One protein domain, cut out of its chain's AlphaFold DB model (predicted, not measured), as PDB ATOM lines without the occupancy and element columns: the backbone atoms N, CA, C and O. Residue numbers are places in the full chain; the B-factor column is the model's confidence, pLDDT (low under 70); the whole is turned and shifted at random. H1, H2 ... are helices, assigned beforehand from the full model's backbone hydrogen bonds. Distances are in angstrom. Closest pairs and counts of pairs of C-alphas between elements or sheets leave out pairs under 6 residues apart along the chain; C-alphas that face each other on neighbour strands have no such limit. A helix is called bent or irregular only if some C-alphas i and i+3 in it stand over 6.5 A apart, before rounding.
ATOM      1  N   GLU A 326      45.847 105.506  85.594       62.41
ATOM      2  CA  GLU A 326      46.987 105.883  84.758       62.41
ATOM      3  C   GLU A 326      46.533 105.950  83.292       62.41
ATOM      4  O   GLU A 326      45.712 105.135  82.860       62.41
ATOM      5  N   VAL A 327      47.094 106.870  82.495       71.88
ATOM      6  CA  VAL A 327      46.851 106.897  81.042       71.88
ATOM      7  C   VAL A 327      47.387 105.594  80.422       71.88
ATOM      8  O   VAL A 327      48.599 105.348  80.470       71.88
ATOM      9  N   PRO A 328      46.542 104.729  79.825       68.25
ATOM     10  CA  PRO A 328      46.995 103.414  79.389       68.25
ATOM     11  C   PRO A 328      47.990 103.477  78.220       68.25
ATOM     12  O   PRO A 328      47.794 104.203  77.252       68.25
ATOM     13  N   GLN A 329      49.008 102.612  78.260       70.94
ATOM     14  CA  GLN A 329      49.940 102.347  77.146       70.94
ATOM     15  C   GLN A 329      50.826 103.528  76.690       70.94
ATOM     16  O   GLN A 329      51.287 103.547  75.547       70.94
ATOM     17  N   MET A 330      51.137 104.465  77.588       82.81
ATOM     18  CA  MET A 330      52.082 105.554  77.311       82.81
ATOM     19  C   MET A 330      53.499 105.049  76.944       82.81
ATOM     20  O   MET A 330      53.948 104.013  77.447       82.81
ATOM     21  N   PRO A 331      54.230 105.757  76.058       85.25
ATOM     22  CA  PRO A 331      55.584 105.377  75.668       85.25
ATOM     23  C   PRO A 331      56.601 105.661  76.783       85.25
ATOM     24  O   PRO A 331      56.534 106.684  77.462       85.25
ATOM     25  N   LEU A 332      57.611 104.792  76.906       88.12
ATOM     26  CA  LEU A 332      58.757 105.029  77.789       88.12
ATOM     27  C   LEU A 332      59.512 106.295  77.364       88.12
ATOM     28  O   LEU A 332      60.025 106.371  76.245       88.12
ATOM     29  N   LEU A 333      59.618 107.252  78.283       91.31
ATOM     30  CA  LEU A 333      60.325 108.513  78.075       91.31
ATOM     31  C   LEU A 333      61.833 108.394  78.362       91.31
ATOM     32  O   LEU A 333      62.256 107.523  79.130       91.31
ATOM     33  N   PRO A 334      62.667 109.261  77.759       92.12
ATOM     34  CA  PRO A 334      64.045 109.442  78.202       92.12
ATOM     35  C   PRO A 334      64.102 110.090  79.596       92.12
ATOM     36  O   PRO A 334      63.167 110.756  80.028       92.12
ATOM     37  N   GLU A 335      65.237 109.941  80.281       90.38
ATOM     38  CA  GLU A 335      65.549 110.701  81.500       90.38
ATOM     39  C   GLU A 335      65.498 112.217  81.213       90.38
ATOM     40  O   GLU A 335      65.843 112.650  80.105       90.38
ATOM     41  N   ALA A 336      65.040 113.023  82.179       93.06
ATOM     42  CA  ALA A 336      64.984 114.472  82.006       93.06
ATOM     43  C   ALA A 336      66.389 115.069  81.789       93.06
ATOM     44  O   ALA A 336      67.396 114.559  82.279       93.06
ATOM     45  N   ALA A 337      66.469 116.178  81.046       92.44
ATOM     46  CA  ALA A 337      67.748 116.836  80.760       92.44
ATOM     47  C   ALA A 337      68.373 117.507  82.002       92.44
ATOM     48  O   ALA A 337      69.583 117.744  82.031       92.44
ATOM     49  N   TYR A 338      67.556 117.797  83.018       95.12
ATOM     50  CA  TYR A 338      67.966 118.285  84.333       95.12
ATOM     51  C   TYR A 338      67.858 117.159  85.364       95.12
ATOM     52  O   TYR A 338      66.909 116.382  85.329       95.12
ATOM     53  N   GLY A 339      68.822 117.084  86.288       92.00
ATOM     54  CA  GLY A 339      68.794 116.145  87.417       92.00
ATOM     55  C   GLY A 339      68.479 116.820  88.755       92.00
ATOM     56  O   GLY A 339      68.317 116.142  89.770       92.00
ATOM     57  N   SER A 340      68.433 118.152  88.778       94.06
ATOM     58  CA  SER A 340      68.187 118.972  89.959       94.06
ATOM     59  C   SER A 340      67.659 120.360  89.589       94.06
ATOM     60  O   SER A 340      67.978 120.891  88.526       94.06
ATOM     61  N   ASP A 341      66.990 121.017  90.538       90.38
ATOM     62  CA  ASP A 341      66.656 122.452  90.477       90.38
ATOM     63  C   ASP A 341      67.856 123.351  90.110       90.38
ATOM     64  O   ASP A 341      67.693 124.415  89.516       90.38
ATOM     65  N   SER A 342      69.083 122.942  90.463       92.50
ATOM     66  CA  SER A 342      70.296 123.726  90.193       92.50
ATOM     67  C   SER A 342      70.768 123.685  88.737       92.50
ATOM     68  O   SER A 342      71.630 124.482  88.361       92.50
ATOM     69  N   ASP A 343      70.194 122.798  87.921       93.62
ATOM     70  CA  ASP A 343      70.464 122.704  86.483       93.62
ATOM     71  C   ASP A 343      69.583 123.664  85.656       93.62
ATOM     72  O   ASP A 343      69.834 123.859  84.463       93.62
ATOM     73  N   PHE A 344      68.575 124.300  86.275       95.12
ATOM     74  CA  PHE A 344      67.664 125.223  85.599       95.12
ATOM     75  C   PHE A 344      68.435 126.413  85.018       95.12
ATOM     76  O   PHE A 344      69.091 127.183  85.726       95.12
ATOM     77  N   VAL A 345      68.335 126.593  83.701       93.25
ATOM     78  CA  VAL A 345      68.984 127.717  83.023       93.25
ATOM     79  C   VAL A 345      68.356 129.048  83.439       93.25
ATOM     80  O   VAL A 345      67.167 129.129  83.742       93.25
ATOM     81  N   VAL A 346      69.146 130.125  83.368       90.50
ATOM     82  CA  VAL A 346      68.711 131.504  83.683       90.50
ATOM     83  C   VAL A 346      67.390 131.866  82.993       90.50
ATOM     84  O   VAL A 346      66.537 132.504  83.596       90.50
ATOM     85  N   GLY A 347      67.187 131.395  81.757       87.75
ATOM     86  CA  GLY A 347      65.953 131.619  81.006       87.75
ATOM     87  C   GLY A 347      64.686 131.087  81.690       87.75
ATOM     88  O   GLY A 347      63.658 131.757  81.623       87.75
ATOM     89  N   THR A 348      64.780 129.932  82.355       91.75
ATOM     90  CA  THR A 348      63.700 129.275  83.109       91.75
ATOM     91  C   THR A 348      63.501 129.929  84.472       91.75
ATOM     92  O   THR A 348      62.368 130.181  84.873       91.75
ATOM     93  N   LEU A 349      64.597 130.254  85.167       93.25
ATOM     94  CA  LEU A 349      64.545 130.944  86.461       93.25
ATOM     95  C   LEU A 349      63.876 132.319  86.332       93.25
ATOM     96  O   LEU A 349      62.982 132.632  87.107       93.25
ATOM     97  N   GLU A 350      64.208 133.090  85.293       91.50
ATOM     98  CA  GLU A 350      63.550 134.374  85.014       91.50
ATOM     99  C   GLU A 350      62.040 134.226  84.739       91.50
ATOM    100  O   GLU A 350      61.276 135.116  85.099       91.50
ATOM    101  N   VAL A 351      61.577 133.108  84.157       91.00
ATOM    102  CA  VAL A 351      60.133 132.824  84.023       91.00
ATOM    103  C   VAL A 351      59.516 132.535  85.395       91.00
ATOM    104  O   VAL A 351      58.517 133.161  85.756       91.00
ATOM    105  N   LEU A 352      60.134 131.658  86.192       93.62
ATOM    106  CA  LEU A 352      59.677 131.308  87.544       93.62
ATOM    107  C   LEU A 352      59.646 132.511  88.503       93.62
ATOM    108  O   LEU A 352      58.763 132.581  89.357       93.62
ATOM    109  N   GLU A 353      60.539 133.484  88.332       93.81
ATOM    110  CA  GLU A 353      60.609 134.721  89.126       93.81
ATOM    111  C   GLU A 353      59.672 135.844  88.626       93.81
ATOM    112  O   GLU A 353      59.505 136.844  89.322       93.81
ATOM    113  N   SER A 354      59.043 135.699  87.452       91.12
ATOM    114  CA  SER A 354      58.249 136.760  86.795       91.12
ATOM    115  C   SER A 354      56.729 136.621  86.935       91.12
ATOM    116  O   SER A 354      56.211 135.518  87.103       91.12
ATOM    117  N   ASP A 355      56.003 137.728  86.777       89.88
ATOM    118  CA  ASP A 355      54.535 137.762  86.715       89.88
ATOM    119  C   ASP A 355      54.007 137.775  85.268       89.88
ATOM    120  O   ASP A 355      54.696 138.204  84.340       89.88
ATOM    121  N   SER A 356      52.744 137.380  85.070       85.50
ATOM    122  CA  SER A 356      52.125 137.226  83.737       85.50
ATOM    123  C   SER A 356      52.138 138.490  82.867       85.50
ATOM    124  O   SER A 356      52.229 138.402  81.643       85.50
ATOM    125  N   SER A 357      52.155 139.680  83.478       86.94
ATOM    126  CA  SER A 357      52.312 140.960  82.766       86.94
ATOM    127  C   SER A 357      53.677 141.132  82.076       86.94
ATOM    128  O   SER A 357      53.812 141.957  81.174       86.94
ATOM    129  N   GLN A 358      54.687 140.353  82.472       86.88
ATOM    130  CA  GLN A 358      56.046 140.393  81.926       86.88
ATOM    131  C   GLN A 358      56.270 139.340  80.830       86.88
ATOM    132  O   GLN A 358      57.184 139.493  80.017       86.88
ATOM    133  N   TRP A 359      55.449 138.288  80.772       85.12
ATOM    134  CA  TRP A 359      55.691 137.097  79.948       85.12
ATOM    135  C   TRP A 359      55.765 137.391  78.445       85.12
ATOM    136  O   TRP A 359      56.666 136.889  77.774       85.12
ATOM    137  N   GLY A 360      54.939 138.310  77.934       77.88
ATOM    138  CA  GLY A 360      55.022 138.762  76.537       77.88
ATOM    139  C   GLY A 360      56.381 139.378  76.158       77.88
ATOM    140  O   GLY A 360      56.809 139.275  75.013       77.88
ATOM    141  N   SER A 361      57.105 139.961  77.122       77.38
ATOM    142  CA  SER A 361      58.477 140.456  76.916       77.38
ATOM    143  C   SER A 361      59.550 139.369  77.063       77.38
ATOM    144  O   SER A 361      60.614 139.475  76.451       77.38
ATOM    145  N   LEU A 362      59.269 138.309  77.831       78.00
ATOM    146  CA  LEU A 362      60.169 137.168  78.028       78.00
ATOM    147  C   LEU A 362      60.140 136.171  76.861       78.00
ATOM    148  O   LEU A 362      61.149 135.512  76.631       78.00
ATOM    149  N   ASN A 363      59.063 136.116  76.068       69.44
ATOM    150  CA  ASN A 363      58.873 135.212  74.916       69.44
ATOM    151  C   ASN A 363      59.877 135.401  73.736       69.44
ATOM    152  O   ASN A 363      59.680 134.885  72.638       69.44
ATOM    153  N   GLN A 364      60.976 136.142  73.907       58.53
ATOM    154  CA  GLN A 364      61.948 136.406  72.841       58.53
ATOM    155  C   GLN A 364      63.072 135.353  72.797       58.53
ATOM    156  O   GLN A 364      64.023 135.413  73.572       58.53
ATOM    157  N   ASN A 365      62.965 134.438  71.823       54.62
ATOM    158  CA  ASN A 365      64.009 133.566  71.249       54.62
ATOM    159  C   ASN A 365      64.970 132.840  72.222       54.62
ATOM    160  O   ASN A 365      66.006 133.378  72.616       54.62
ATOM    161  N   GLY A 366      64.712 131.545  72.458       64.19
ATOM    162  CA  GLY A 366      65.700 130.593  72.999       64.19
ATOM    163  C   GLY A 366      65.516 130.163  74.459       64.19
ATOM    164  O   GLY A 366      66.437 129.599  75.045       64.19
ATOM    165  N   ARG A 367      64.351 130.432  75.064       79.81
ATOM    166  CA  ARG A 367      64.021 130.020  76.446       79.81
ATOM    167  C   ARG A 367      63.191 128.741  76.531       79.81
ATOM    168  O   ARG A 367      63.247 128.064  77.551       79.81
ATOM    169  N   MET A 368      62.443 128.408  75.476       86.88
ATOM    170  CA  MET A 368      61.444 127.337  75.518       86.88
ATOM    171  C   MET A 368      62.056 125.969  75.805       86.88
ATOM    172  O   MET A 368      61.492 125.230  76.604       86.88
ATOM    173  N   GLN A 369      63.247 125.669  75.271       89.88
ATOM    174  CA  GLN A 369      63.934 124.415  75.592       89.88
ATOM    175  C   GLN A 369      64.115 124.232  77.108       89.88
ATOM    176  O   GLN A 369      63.739 123.199  77.644       89.88
ATOM    177  N   GLY A 370      64.612 125.255  77.813       92.25
ATOM    178  CA  GLY A 370      64.821 125.187  79.262       92.25
ATOM    179  C   GLY A 370      63.528 125.173  80.082       92.25
ATOM    180  O   GLY A 370      63.533 124.693  81.215       92.25
ATOM    181  N   VAL A 371      62.423 125.687  79.532       93.69
ATOM    182  CA  VAL A 371      61.085 125.576  80.135       93.69
ATOM    183  C   VAL A 371      60.573 124.140  80.013       93.69
ATOM    184  O   VAL A 371      60.177 123.557  81.016       93.69
ATOM    185  N   PHE A 372      60.646 123.535  78.824       95.00
ATOM    186  CA  PHE A 372      60.239 122.143  78.614       95.00
ATOM    187  C   PHE A 372      61.123 121.155  79.387       95.00
ATOM    188  O   PHE A 372      60.604 120.258  80.046       95.00
ATOM    189  N   ASP A 373      62.444 121.345  79.374       95.88
ATOM    190  CA  ASP A 373      63.391 120.501  80.109       95.88
ATOM    191  C   ASP A 373      63.140 120.570  81.636       95.88
ATOM    192  O   ASP A 373      63.251 119.553  82.325       95.88
ATOM    193  N   ALA A 374      62.713 121.730  82.161       97.38
ATOM    194  CA  ALA A 374      62.281 121.882  83.553       97.38
ATOM    195  C   ALA A 374      60.916 121.242  83.838       97.38
ATOM    196  O   ALA A 374      60.799 120.536  84.834       97.38
ATOM    197  N   ILE A 375      59.907 121.420  82.976       98.00
ATOM    198  CA  ILE A 375      58.603 120.742  83.110       98.00
ATOM    199  C   ILE A 375      58.795 119.223  83.139       98.00
ATOM    200  O   ILE A 375      58.232 118.555  83.999       98.00
ATOM    201  N   HIS A 376      59.640 118.679  82.257       98.12
ATOM    202  CA  HIS A 376      59.957 117.253  82.228       98.12
ATOM    203  C   HIS A 376      60.594 116.783  83.547       98.12
ATOM    204  O   HIS A 376      60.174 115.771  84.105       98.12
ATOM    205  N   TYR A 377      61.569 117.528  84.079       97.94
ATOM    206  CA  TYR A 377      62.193 117.214  85.368       97.94
ATOM    207  C   TYR A 377      61.208 117.284  86.546       97.94
ATOM    208  O   TYR A 377      61.202 116.381  87.383       97.94
ATOM    209  N   LEU A 378      60.371 118.325  86.603       97.56
ATOM    210  CA  LEU A 378      59.381 118.522  87.666       97.56
ATOM    211  C   LEU A 378      58.304 117.431  87.633       97.56
ATOM    212  O   LEU A 378      58.014 116.838  88.667       97.56
ATOM    213  N   ALA A 379      57.793 117.087  86.448       96.62
ATOM    214  CA  ALA A 379      56.846 115.987  86.283       96.62
ATOM    215  C   ALA A 379      57.443 114.633  86.716       96.62
ATOM    216  O   ALA A 379      56.760 113.835  87.348       96.62
ATOM    217  N   GLN A 380      58.741 114.394  86.474       93.75
ATOM    218  CA  GLN A 380      59.443 113.203  86.978       93.75
ATOM    219  C   GLN A 380      59.612 113.161  88.511       93.75
ATOM    220  O   GLN A 380      59.995 112.114  89.031       93.75
ATOM    221  N   GLN A 381      59.337 114.251  89.244       91.06
ATOM    222  CA  GLN A 381      59.272 114.213  90.713       91.06
ATOM    223  C   GLN A 381      57.919 113.699  91.233       91.06
ATOM    224  O   GLN A 381      57.808 113.428  92.425       91.06
ATOM    225  N   ASP A 382      56.922 113.559  90.349       88.56
ATOM    226  CA  ASP A 382      55.560 113.089  90.640       88.56
ATOM    227  C   ASP A 382      54.800 113.922  91.698       88.56
ATOM    228  O   ASP A 382      53.875 113.444  92.348       88.56
ATOM    229  N   ASP A 383      55.175 115.196  91.861       87.94
ATOM    230  CA  ASP A 383      54.465 116.172  92.697       87.94
ATOM    231  C   ASP A 383      53.582 117.067  91.817       87.94
ATOM    232  O   ASP A 383      54.020 118.093  91.289       87.94
ATOM    233  N   ILE A 384      52.316 116.676  91.648       86.56
ATOM    234  CA  ILE A 384      51.329 117.477  90.908       86.56
ATOM    235  C   ILE A 384      51.034 118.821  91.597       86.56
ATOM    236  O   ILE A 384      50.528 119.743  90.960       86.56
ATOM    237  N   GLY A 385      51.358 118.939  92.889       84.00
ATOM    238  CA  GLY A 385      51.204 120.137  93.704       84.00
ATOM    239  C   GLY A 385      52.280 121.202  93.485       84.00
ATOM    240  O   GLY A 385      52.144 122.291  94.045       84.00
ATOM    241  N   ASP A 386      53.333 120.928  92.702       90.75
ATOM    242  CA  ASP A 386      54.453 121.856  92.549       90.75
ATOM    243  C   ASP A 386      54.027 123.152  91.819       90.75
ATOM    244  O   ASP A 386      53.742 123.134  90.615       90.75
ATOM    245  N   PRO A 387      54.046 124.327  92.486       90.69
ATOM    246  CA  PRO A 387      53.617 125.588  91.880       90.69
ATOM    247  C   PRO A 387      54.530 126.049  90.733       90.69
ATOM    248  O   PRO A 387      54.161 126.937  89.962       90.69
ATOM    249  N   ARG A 388      55.734 125.476  90.598       95.94
ATOM    250  CA  ARG A 388      56.637 125.723  89.466       95.94
ATOM    251  C   ARG A 388      56.143 125.012  88.211       95.94
ATOM    252  O   ARG A 388      56.289 125.568  87.125       95.94
ATOM    253  N   LEU A 389      55.562 123.818  88.352       96.56
ATOM    254  CA  LEU A 389      55.036 123.041  87.232       96.56
ATOM    255  C   LEU A 389      53.837 123.757  86.601       96.56
ATOM    256  O   LEU A 389      53.864 124.037  85.404       96.56
ATOM    257  N   ASP A 390      52.856 124.134  87.425       93.69
ATOM    258  CA  ASP A 390      51.705 124.955  87.026       93.69
ATOM    259  C   ASP A 390      52.153 126.245  86.315       93.69
ATOM    260  O   ASP A 390      51.813 126.491  85.155       93.69
ATOM    261  N   LYS A 391      53.039 127.025  86.952       94.19
ATOM    262  CA  LYS A 391      53.535 128.290  86.394       94.19
ATOM    263  C   LYS A 391      54.236 128.128  85.039       94.19
ATOM    264  O   LYS A 391      54.066 128.980  84.166       94.19
ATOM    265  N   LEU A 392      55.022 127.065  84.847       95.00
ATOM    266  CA  LEU A 392      55.711 126.801  83.577       95.00
ATOM    267  C   LEU A 392      54.753 126.294  82.488       95.00
ATOM    268  O   LEU A 392      54.900 126.701  81.334       95.00
ATOM    269  N   LEU A 393      53.756 125.473  82.838       94.12
ATOM    270  CA  LEU A 393      52.681 125.080  81.920       94.12
ATOM    271  C   LEU A 393      51.863 126.299  81.476       94.12
ATOM    272  O   LEU A 393      51.667 126.507  80.278       94.12
ATOM    273  N   TYR A 394      51.459 127.159  82.412       90.50
ATOM    274  CA  TYR A 394      50.691 128.364  82.099       90.50
ATOM    275  C   TYR A 394      51.498 129.362  81.247       90.50
ATOM    276  O   TYR A 394      50.953 129.953  80.311       90.50
ATOM    277  N   TYR A 395      52.814 129.487  81.472       90.19
ATOM    278  CA  TYR A 395      53.704 130.311  80.642       90.19
ATOM    279  C   TYR A 395      53.721 129.890  79.161       90.19
ATOM    280  O   TYR A 395      53.746 130.761  78.289       90.19
ATOM    281  N   ILE A 396      53.643 128.588  78.846       88.31
ATOM    282  CA  ILE A 396      53.574 128.106  77.451       88.31
ATOM    283  C   ILE A 396      52.374 128.725  76.715       88.31
ATOM    284  O   ILE A 396      52.502 129.136  75.558       88.31
ATOM    285  N   THR A 397      51.230 128.852  77.390       78.88
ATOM    286  CA  THR A 397      49.980 129.379  76.806       78.88
ATOM    287  C   THR A 397      50.055 130.871  76.451       78.88
ATOM    288  O   THR A 397      49.310 131.353  75.602       78.88
ATOM    289  N   PHE A 398      51.005 131.606  77.042       77.94
ATOM    290  CA  PHE A 398      51.287 133.009  76.720       77.94
ATOM    291  C   PHE A 398      52.239 133.192  75.526       77.94
ATOM    292  O   PHE A 398      52.530 134.327  75.141       77.94
ATOM    293  N   THR A 399      52.739 132.106  74.927       72.00
ATOM    294  CA  THR A 399      53.586 132.181  73.730       72.00
ATOM    295  C   THR A 399      52.742 132.313  72.459       72.00
ATOM    296  O   THR A 399      51.681 131.699  72.333       72.00
ATOM    297  N   GLU A 400      53.205 133.121  71.498       65.25
ATOM    298  CA  GLU A 400      52.520 133.290  70.208       65.25
ATOM    299  C   GLU A 400      52.286 131.934  69.524       65.25
ATOM    300  O   GLU A 400      53.226 131.177  69.256       65.25
ATOM    301  N   ARG A 401      51.016 131.631  69.224       61.91
ATOM    302  CA  ARG A 401      50.631 130.455  68.436       61.91
ATOM    303  C   ARG A 401      51.388 130.504  67.100       61.91
ATOM    304  O   ARG A 401      51.437 131.551  66.460       61.91
ATOM    305  N   TYR A 402      51.975 129.376  66.698       56.34
ATOM    306  CA  TYR A 402      52.875 129.236  65.537       56.34
ATOM    307  C   TYR A 402      54.291 129.836  65.662       56.34
ATOM    308  O   TYR A 402      55.008 129.882  64.657       56.34
ATOM    309  N   ASN A 403      54.761 130.215  66.859       65.56
ATOM    310  CA  ASN A 403      56.197 130.443  67.062       65.56
ATOM    311  C   ASN A 403      56.990 129.179  66.679       65.56
ATOM    312  O   ASN A 403      56.780 128.098  67.232       65.56
ATOM    313  N   ALA A 404      57.902 129.315  65.715       67.12
ATOM    314  CA  ALA A 404      58.622 128.189  65.130       67.12
ATOM    315  C   ALA A 404      59.694 127.644  66.091       67.12
ATOM    316  O   ALA A 404      60.852 128.067  66.050       67.12
ATOM    317  N   LEU A 405      59.308 126.679  66.930       81.38
ATOM    318  CA  LEU A 405      60.241 125.881  67.723       81.38
ATOM    319  C   LEU A 405      61.236 125.145  66.813       81.38
ATOM    320  O   LEU A 405      60.878 124.634  65.746       81.38
ATOM    321  N   SER A 406      62.489 125.035  67.256       86.62
ATOM    322  CA  SER A 406      63.438 124.103  66.643       86.62
ATOM    323  C   SER A 406      62.998 122.646  66.847       86.62
ATOM    324  O   SER A 406      62.230 122.330  67.753       86.62
ATOM    325  N   GLU A 407      63.515 121.719  66.032       86.88
ATOM    326  CA  GLU A 407      63.202 120.285  66.182       86.88
ATOM    327  C   GLU A 407      63.595 119.733  67.564       86.88
ATOM    328  O   GLU A 407      62.935 118.832  68.072       86.88
ATOM    329  N   ALA A 408      64.638 120.297  68.187       88.19
ATOM    330  CA  ALA A 408      65.050 119.945  69.543       88.19
ATOM    331  C   ALA A 408      64.065 120.472  70.598       88.19
ATOM    332  O   ALA A 408      63.647 119.712  71.464       88.19
ATOM    333  N   GLU A 409      63.642 121.737  70.496       89.81
ATOM    334  CA  GLU A 409      62.638 122.324  71.397       89.81
ATOM    335  C   GLU A 409      61.292 121.606  71.308       89.81
ATOM    336  O   GLU A 409      60.679 121.339  72.335       89.81
ATOM    337  N   LEU A 410      60.853 121.248  70.099       89.75
ATOM    338  CA  LEU A 410      59.613 120.503  69.891       89.75
ATOM    339  C   LEU A 410      59.686 119.083  70.477       89.75
ATOM    340  O   LEU A 410      58.705 118.596  71.034       89.75
ATOM    341  N   LEU A 411      60.848 118.428  70.390       91.38
ATOM    342  CA  LEU A 411      61.064 117.120  71.008       91.38
ATOM    343  C   LEU A 411      61.110 117.215  72.544       91.38
ATOM    344  O   LEU A 411      60.543 116.352  73.214       91.38
ATOM    345  N   SER A 412      61.717 118.266  73.113       92.81
ATOM    346  CA  SER A 412      61.610 118.549  74.553       92.81
ATOM    347  C   SER A 412      60.157 118.816  74.961       92.81
ATOM    348  O   SER A 412      59.717 118.254  75.958       92.81
ATOM    349  N   ALA A 413      59.387 119.587  74.180       93.19
ATOM    350  CA  ALA A 413      57.966 119.845  74.440       93.19
ATOM    351  C   ALA A 413      57.140 118.550  74.475       93.19
ATOM    352  O   ALA A 413      56.389 118.321  75.420       93.19
ATOM    353  N   HIS A 414      57.330 117.675  73.482       94.56
ATOM    354  CA  HIS A 414      56.682 116.366  73.413       94.56
ATOM    355  C   HIS A 414      56.968 115.522  74.665       94.56
ATOM    356  O   HIS A 414      56.033 115.078  75.330       94.56
ATOM    357  N   HIS A 415      58.242 115.350  75.040       95.94
ATOM    358  CA  HIS A 415      58.598 114.582  76.239       95.94
ATOM    359  C   HIS A 415      58.076 115.223  77.532       95.94
ATOM    360  O   HIS A 415      57.574 114.511  78.394       95.94
ATOM    361  N   ALA A 416      58.154 116.550  77.660       97.12
ATOM    362  CA  ALA A 416      57.682 117.275  78.835       97.12
ATOM    363  C   ALA A 416      56.172 117.096  79.051       97.12
ATOM    364  O   ALA A 416      55.742 116.765  80.153       97.12
ATOM    365  N   LEU A 417      55.372 117.241  77.991       96.88
ATOM    366  CA  LEU A 417      53.925 117.042  78.055       96.88
ATOM    367  C   LEU A 417      53.561 115.577  78.339       96.88
ATOM    368  O   LEU A 417      52.699 115.317  79.175       96.88
ATOM    369  N   LEU A 418      54.239 114.610  77.711       96.62
ATOM    370  CA  LEU A 418      54.012 113.193  78.012       96.62
ATOM    371  C   LEU A 418      54.454 112.793  79.426       96.62
ATOM    372  O   LEU A 418      53.927 111.810  79.943       96.62
ATOM    373  N   ALA A 419      55.405 113.506  80.037       97.19
ATOM    374  CA  ALA A 419      55.805 113.283  81.423       97.19
ATOM    375  C   ALA A 419      54.740 113.799  82.393       97.19
ATOM    376  O   ALA A 419      54.371 113.080  83.313       97.19
ATOM    377  N   VAL A 420      54.182 114.991  82.138       97.50
ATOM    378  CA  VAL A 420      53.039 115.530  82.899       97.50
ATOM    379  C   VAL A 420      51.844 114.576  82.846       97.50
ATOM    380  O   VAL A 420      51.258 114.262  83.877       97.50
ATOM    381  N   ALA A 421      51.531 114.035  81.668       96.62
ATOM    382  CA  ALA A 421      50.453 113.061  81.494       96.62
ATOM    383  C   ALA A 421      50.734 111.663  82.095       96.62
ATOM    384  O   ALA A 421      49.846 110.813  82.095       96.62
ATOM    385  N   GLN A 422      51.959 111.405  82.570       92.94
ATOM    386  CA  GLN A 422      52.361 110.169  83.256       92.94
ATOM    387  C   GLN A 422      52.482 110.335  84.779       92.94
ATOM    388  O   GLN A 422      52.827 109.367  85.455       92.94
ATOM    389  N   MET A 423      52.194 111.522  85.321       90.94
ATOM    390  CA  MET A 423      52.139 111.737  86.767       90.94
ATOM    391  C   MET A 423      50.974 110.948  87.375       90.94
ATOM    392  O   MET A 423      49.887 110.893  86.793       90.94
ATOM    393  N   SER A 424      51.180 110.353  88.549       85.19
ATOM    394  CA  SER A 424      50.223 109.436  89.182       85.19
ATOM    395  C   SER A 424      48.874 110.094  89.496       85.19
ATOM    396  O   SER A 424      47.828 109.468  89.326       85.19
ATOM    397  N   ASP A 425      48.887 111.378  89.856       84.69
ATOM    398  CA  ASP A 425      47.695 112.193  90.108       84.69
ATOM    399  C   ASP A 425      47.141 112.918  88.856       84.69
ATOM    400  O   ASP A 425      46.218 113.725  88.975       84.69
ATOM    401  N   PHE A 426      47.644 112.673  87.635       93.19
ATOM    402  CA  PHE A 426      47.205 113.429  86.444       93.19
ATOM    403  C   PHE A 426      45.697 113.295  86.155       93.19
ATOM    404  O   PHE A 426      45.042 114.283  85.815       93.19
ATOM    405  N   LEU A 427      45.119 112.103  86.349       89.69
ATOM    406  CA  LEU A 427      43.666 111.861  86.279       89.69
ATOM    407  C   LEU A 427      42.985 111.937  87.663       89.69
ATOM    408  O   LEU A 427      41.901 111.401  87.870       89.69
TER     409      LEU A 427
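AT A GLANCE: This is residues 326 to 427 of the 896 residues of an uncharacterized protein of Ferrimonas sp. IMCC35002 (UniProt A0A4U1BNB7). Helix H3 lies in the middle of a small helical domain, with the longest helix, H5, side by side with it and H4 folded back across it as the other half of a helical hairpin. The two short helices H1 and H2 lie toward the end of the domain away from both ends of the printed part; H1 packs on H3 and H4, and H2 is the farthest out. A 20-residue stretch with no named element, residues 326 to 345, leads along the outside to H1. The printed part has 102 residues with five named helices, H1 to H5 in chain order, and no named strand; its class is all helix. It is compact, with a radius of gyration of the C-alphas of 13.2 A and spans of 38 by 27 by 24 A.

HOW THE PARTS SIT: H1, residues 346 to 352, is close to but not clearly touching H2, residues 356 to 362, with the C-alphas of Val 351 and Trp 359 closest at 7.4 A. H3, residues 368 to 379, is the hub, touching three helices. With residues 370 to 374 alone it touches H1 at a steep tilt of 59 degrees; the closest C-alphas, of Thr 348 and Val 371, are 5.4 A apart. H3 forms a helical hairpin with H4, residues 387 to 397, opposite ways at a steep tilt of 38 degrees, closest at the C-alphas of Ile 375 and Leu 389, 5.9 A. H1 also touches H4, about perpendicular at 79 degrees, with the C-alphas of Leu 352 and Arg 388 closest at 6.6 A. H5, residues 407 to 420, touches H3 the same way at a shallow tilt of 22 degrees; the C-alphas of His 376 and Ala 416 are closest, at 4.1 A. H4 and H5 are near each other, while H5 is apart from H1 and H2. In H3 and H5 every O i to N i+4 pair is within hydrogen-bond range; H1 has 2 of 3, H4 6 of 7, and H2 1 of 3, beside 3 of 4 O i to N i+3 pairs.

IN THESE COORDINATES: H1 begins at C-alpha 346, (68.711, 131.504, 83.683), and spans 9.8 A. H2 spans 9.9 A and is irregular, with C-alphas 357 and 360 7.1 A apart. H3 spans 16.3 A and H4 16.0 A. H5 spans 20.1 A and ends at C-alpha 420, (53.039, 115.530, 82.899).

THE WHOLE: The C-alphas of Gln 329 and Ser 357, the two farthest apart, are 39.1 A apart; those of Glu 326 and Leu 427, first and last printed, are 7.0 A apart. The printed part has no cut, and no link between its helices is long. The mean pLDDT of the printed part is 87.2; residues 326, 328, 363 to 366 and 400 to 404 are under 70.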